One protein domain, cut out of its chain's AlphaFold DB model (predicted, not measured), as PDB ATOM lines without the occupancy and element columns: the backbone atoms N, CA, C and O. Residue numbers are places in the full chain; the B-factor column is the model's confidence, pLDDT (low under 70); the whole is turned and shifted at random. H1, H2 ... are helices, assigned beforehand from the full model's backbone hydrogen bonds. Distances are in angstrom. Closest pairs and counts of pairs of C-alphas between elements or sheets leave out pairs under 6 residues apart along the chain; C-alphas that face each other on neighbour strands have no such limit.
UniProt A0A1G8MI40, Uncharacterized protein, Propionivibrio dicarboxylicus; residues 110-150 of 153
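This is residues 110 to 150 of the 153 residues of an uncharacterized protein of Propionivibrio dicarboxylicus (UniProt A0A1G8MI40). Two helices of similar length, H1 and H2, cross as an X with their backbones close together, and the six residues 127 to 132 join them round one end, where the backbone folds back. The crossing is steep, 55 degrees, and the helices run opposite ways. The printed part has 41 residues with two named helices, H1 then H2, and no named strand; the class is all helix. The whole is compact, with a radius of gyration of the C-alphas of 9.9 A, yet its outline is elongated, spanning 30 by 17 by 14 A.

H1, the longest helix with 17 residues, takes residues 110 to 126. It begins at C-alpha 110, (80.094, -12.115, 155.876), and ends at C-alpha 126, (65.916, 4.881, 166.047), 24.4 A away. H2 takes residues 133 to 148 and measures 22.2 A from first to last C-alpha, ending at C-alpha 148, (66.562, -14.670, 155.186). Residues 149 and 150 follow it.

H1 and H2 touch, with 21 pairs of C-alphas within 8 A. The closest C-alphas of the two are those of Ala 120 and Trp 137, 4.9 A apart. Their centres are 7.8 A apart. Their lines stand at a steep tilt of 55 degrees, and they run opposite ways. In H1 and H2 every O i to N i+4 pair is within hydrogen-bond range.

The two C-alphas farthest apart are those of Arg 130, in the link, and Gly 150, at 30.4 A. The C-alphas of Glu 110 and Gly 150, the first and last printed residues, are 19.2 A apart. The printed part has no cut, and the link from H1 to H2 is short. The mean pLDDT of the printed part is 94.5, and no printed residue is under 70.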
ATOM      1  N   GLU A 110      79.629 -13.507 155.849       93.25
ATOM      2  CA  GLU A 110      80.094 -12.115 155.876       93.25
ATOM      3  C   GLU A 110      78.993 -11.125 155.472       93.25
ATOM      4  O   GLU A 110      78.828 -10.084 156.108       93.25
ATOM      5  N   GLN A 111      78.198 -11.458 154.453       94.19
ATOM      6  CA  GLN A 111      77.081 -10.612 154.046       94.19
ATOM      7  C   GLN A 111      75.995 -10.565 155.129       94.19
ATOM      8  O   GLN A 111      75.450  -9.495 155.393       94.19
ATOM      9  N   ARG A 112      75.731 -11.686 155.816       94.88
ATOM     10  CA  ARG A 112      74.809 -11.721 156.961       94.88
ATOM     11  C   ARG A 112      75.294 -10.804 158.083       94.88
ATOM     12  O   ARG A 112      74.501 -10.018 158.589       94.88
ATOM     13  N   TYR A 113      76.584 -10.843 158.423       96.44
ATOM     14  CA  TYR A 113      77.167  -9.951 159.431       96.44
ATOM     15  C   TYR A 113      77.022  -8.471 159.068       96.44
ATOM     16  O   TYR A 113      76.687  -7.671 159.938       96.44
ATOM     17  N   ARG A 114      77.225  -8.099 157.797       96.81
ATOM     18  CA  ARG A 114      77.023  -6.713 157.339       96.81
ATOM     19  C   ARG A 114      75.568  -6.274 157.492       96.81
ATOM     20  O   ARG A 114      75.318  -5.217 158.061       96.81
ATOM     21  N   MET A 115      74.622  -7.120 157.082       96.00
ATOM     22  CA  MET A 115      73.189  -6.848 157.247       96.00
ATOM     23  C   MET A 115      72.803  -6.680 158.723       96.00
ATOM     24  O   MET A 115      72.045  -5.776 159.059       96.00
ATOM     25  N   ILE A 116      73.342  -7.523 159.611       97.06
ATOM     26  CA  ILE A 116      73.101  -7.433 161.059       97.06
ATOM     27  C   ILE A 116      73.681  -6.134 161.620       97.06
ATOM     28  O   ILE A 116      72.998  -5.443 162.371       97.06
ATOM     29  N   ALA A 117      74.912  -5.779 161.246       97.19
ATOM     30  CA  ALA A 117      75.567  -4.567 161.723       97.19
ATOM     31  C   ALA A 117      74.809  -3.298 161.307       97.19
ATOM     32  O   ALA A 117      74.594  -2.412 162.133       97.19
ATOM     33  N   GLU A 118      74.364  -3.228 160.051       97.44
ATOM     34  CA  GLU A 118      73.549  -2.121 159.543       97.44
ATOM     35  C   GLU A 118      72.194  -2.047 160.259       97.44
ATOM     36  O   GLU A 118      71.798  -0.981 160.730       97.44
ATOM     37  N   ALA A 119      71.507  -3.182 160.424       97.06
ATOM     38  CA  ALA A 119      70.234  -3.232 161.134       97.06
ATOM     39  C   ALA A 119      70.381  -2.821 162.609       97.06
ATOM     40  O   ALA A 119      69.587  -2.021 163.100       97.06
ATOM     41  N   ALA A 120      71.416  -3.301 163.305       97.62
ATOM     42  CA  ALA A 120      71.706  -2.923 164.686       97.62
ATOM     43  C   ALA A 120      72.007  -1.422 164.809       97.62
ATOM     44  O   ALA A 120      71.540  -0.774 165.747       97.62
ATOM     45  N   TYR A 121      72.734  -0.855 163.841       97.00
ATOM     46  CA  TYR A 121      73.006   0.578 163.788       97.00
ATOM     47  C   TYR A 121      71.722   1.399 163.645       97.00
ATOM     48  O   TYR A 121      71.490   2.293 164.456       97.00
ATOM     49  N   TYR A 122      70.857   1.074 162.678       96.75
ATOM     50  CA  TYR A 122      69.582   1.782 162.504       96.75
ATOM     51  C   TYR A 122      68.667   1.641 163.713       96.75
ATOM     52  O   TYR A 122      67.915   2.552 164.055       96.75
ATOM     53  N   ARG A 123      68.751   0.510 164.406       95.25
ATOM     54  CA  ARG A 123      67.991   0.268 165.625       95.25
ATOM     55  C   ARG A 123      68.460   1.152 166.769       95.25
ATOM     56  O   ARG A 123      67.641   1.845 167.375       95.25
ATOM     57  N   ALA A 124      69.767   1.204 166.995       96.38
ATOM     58  CA  ALA A 124      70.358   2.128 167.946       96.38
ATOM     59  C   ALA A 124      70.012   3.579 167.571       96.38
ATOM     60  O   ALA A 124      69.560   4.332 168.427       96.38
ATOM     61  N   GLU A 125      70.114   3.955 166.294       95.81
ATOM     62  CA  GLU A 125      69.756   5.288 165.794       95.81
ATOM     63  C   GLU A 125      68.279   5.635 166.048       95.81
ATOM     64  O   GLU A 125      67.987   6.726 166.544       95.81
ATOM     65  N   SER A 126      67.355   4.702 165.797       94.25
ATOM     66  CA  SER A 126      65.916   4.881 166.047       94.25
ATOM     67  C   SER A 126      65.601   5.128 167.527       94.25
ATOM     68  O   SER A 126      64.689   5.880 167.864       94.25
ATOM     69  N   ASN A 127      66.424   4.564 168.413       93.62
ATOM     70  CA  ASN A 127      66.379   4.780 169.855       93.62
ATOM     71  C   ASN A 127      67.267   5.955 170.308       93.62
ATOM     72  O   ASN A 127      67.512   6.126 171.506       93.62
ATOM     73  N   HIS A 128      67.774   6.768 169.375       95.75
ATOM     74  CA  HIS A 128      68.710   7.870 169.611       95.75
ATOM     75  C   HIS A 128      69.969   7.459 170.391       95.75
ATOM     76  O   HIS A 128      70.463   8.212 171.231       95.75
ATOM     77  N   PHE A 129      70.460   6.246 170.140       93.06
ATOM     78  CA  PHE A 129      71.596   5.604 170.805       93.06
ATOM     79  C   PHE A 129      71.443   5.510 172.332       93.06
ATOM     80  O   PHE A 129      72.427   5.517 173.068       93.06
ATOM     81  N   ARG A 130      70.198   5.450 172.823       95.06
ATOM     82  CA  ARG A 130      69.881   5.297 174.255       95.06
ATOM     83  C   ARG A 130      69.637   3.846 174.667       95.06
ATOM     84  O   ARG A 130      69.511   3.576 175.859       95.06
ATOM     85  N   SER A 131      69.510   2.945 173.700       91.88
ATOM     86  CA  SER A 131      69.358   1.508 173.912       91.88
ATOM     87  C   SER A 131      70.706   0.828 174.165       91.88
ATOM     88  O   SER A 131      71.772   1.396 173.928       91.88
ATOM     89  N   ASP A 132      70.645  -0.394 174.694       95.25
ATOM     90  CA  ASP A 132      71.823  -1.240 174.875       95.25
ATOM     91  C   ASP A 132      72.305  -1.771 173.508       95.25
ATOM     92  O   ASP A 132      71.553  -2.503 172.853       95.25
ATOM     93  N   PRO A 133      73.550  -1.471 173.082       93.81
ATOM     94  CA  PRO A 133      74.080  -1.918 171.795       93.81
ATOM     95  C   PRO A 133      74.053  -3.438 171.614       93.81
ATOM     96  O   PRO A 133      73.817  -3.929 170.511       93.81
ATOM     97  N   VAL A 134      74.273  -4.200 172.693       96.19
ATOM     98  CA  VAL A 134      74.247  -5.671 172.636       96.19
ATOM     99  C   VAL A 134      72.827  -6.160 172.383       96.19
ATOM    100  O   VAL A 134      72.602  -7.091 171.609       96.19
ATOM    101  N   ARG A 135      71.844  -5.508 173.008       96.12
ATOM    102  CA  ARG A 135      70.434  -5.830 172.812       96.12
ATOM    103  C   ARG A 135      69.984  -5.541 171.385       96.12
ATOM    104  O   ARG A 135      69.300  -6.378 170.796       96.12
ATOM    105  N   ASP A 136      70.385  -4.399 170.836       96.19
ATOM    106  CA  ASP A 136      70.065  -4.032 169.456       96.19
ATOM    107  C   ASP A 136      70.691  -4.995 168.449       96.19
ATOM    108  O   ASP A 136      70.034  -5.364 167.478       96.19
ATOM    109  N   TRP A 137      71.909  -5.474 168.719       96.56
ATOM    110  CA  TRP A 137      72.555  -6.504 167.910       96.56
ATOM    111  C   TRP A 137      71.774  -7.823 167.913       96.56
ATOM    112  O   TRP A 137      71.463  -8.354 166.851       96.56
ATOM    113  N   ILE A 138      71.393  -8.335 169.087       97.31
ATOM    114  CA  ILE A 138      70.622  -9.590 169.202       97.31
ATOM    115  C   ILE A 138      69.270  -9.474 168.484       97.31
ATOM    116  O   ILE A 138      68.799 -10.421 167.854       97.31
ATOM    117  N   GLU A 139      68.608  -8.322 168.587       96.38
ATOM    118  CA  GLU A 139      67.328  -8.108 167.915       96.38
ATOM    119  C   GLU A 139      67.501  -7.964 166.395       96.38
ATOM    120  O   GLU A 139      66.698  -8.528 165.653       96.38
ATOM    121  N   ALA A 140      68.584  -7.332 165.933       97.19
ATOM    122  CA  ALA A 140      68.956  -7.294 164.522       97.19
ATOM    123  C   ALA A 140      69.281  -8.689 163.957       97.19
ATOM    124  O   ALA A 140      68.818  -9.029 162.870       97.19
ATOM    125  N   GLU A 141      70.003  -9.538 164.698       96.56
ATOM    126  CA  GLU A 141      70.260 -10.931 164.301       96.56
ATOM    127  C   GLU A 141      68.964 -11.694 164.031       96.56
ATOM    128  O   GLU A 141      68.849 -12.409 163.030       96.56
ATOM    129  N   LYS A 142      67.967 -11.518 164.903       96.25
ATOM    130  CA  LYS A 142      66.657 -12.160 164.763       96.25
ATOM    131  C   LYS A 142      65.899 -11.655 163.540       96.25
ATOM    132  O   LYS A 142      65.337 -12.477 162.820       96.25
ATOM    133  N   ASP A 143      65.908 -10.348 163.293       94.56
ATOM    134  CA  ASP A 143      65.226  -9.744 162.142       94.56
ATOM    135  C   ASP A 143      65.839 -10.203 160.817       94.56
ATOM    136  O   ASP A 143      65.130 -10.684 159.932       94.56
ATOM    137  N   ILE A 144      67.170 -10.148 160.696       94.44
ATOM    138  CA  ILE A 144      67.866 -10.616 159.492       94.44
ATOM    139  C   ILE A 144      67.653 -12.120 159.297       94.44
ATOM    140  O   ILE A 144      67.410 -12.568 158.179       94.44
ATOM    141  N   THR A 145      67.669 -12.910 160.371       93.19
ATOM    142  CA  THR A 145      67.375 -14.348 160.283       93.19
ATOM    143  C   THR A 145      65.940 -14.604 159.811       93.19
ATOM    144  O   THR A 145      65.724 -15.472 158.963       93.19
ATOM    145  N   ALA A 146      64.950 -13.850 160.298       92.06
ATOM    146  CA  ALA A 146      63.559 -13.961 159.855       92.06
ATOM    147  C   ALA A 146      63.388 -13.558 158.378       92.06
ATOM    148  O   ALA A 146      62.670 -14.225 157.630       92.06
ATOM    149  N   LEU A 147      64.102 -12.516 157.947       90.06
ATOM    150  CA  LEU A 147      64.112 -12.036 156.567       90.06
ATOM    151  C   LEU A 147      64.741 -13.060 155.613       90.06
ATOM    152  O   LEU A 147      64.180 -13.345 154.558       90.06
ATOM    153  N   LEU A 148      65.865 -13.668 156.000       88.88
ATOM    154  CA  LEU A 148      66.562 -14.670 155.186       88.88
ATOM    155  C   LEU A 148      65.872 -16.039 155.179       88.88
ATOM    156  O   LEU A 148      65.969 -16.767 154.196       88.88
ATOM    157  N   SER A 149      65.164 -16.396 156.253       85.81
ATOM    158  CA  SER A 149      64.374 -17.635 156.322       85.81
ATOM    159  C   SER A 149      63.018 -17.535 155.617       85.81
ATOM    160  O   SER A 149      62.291 -18.525 155.558       85.81
ATOM    161  N   GLY A 150      62.662 -16.363 155.077       75.06
ATOM    162  CA  GLY A 150      61.369 -16.136 154.428       75.06
ATOM    163  C   GLY A 150      60.184 -16.145 155.398       75.06
ATOM    164  O   GLY A 150      59.043 -16.219 154.954       75.06
TER     165      GLY A 150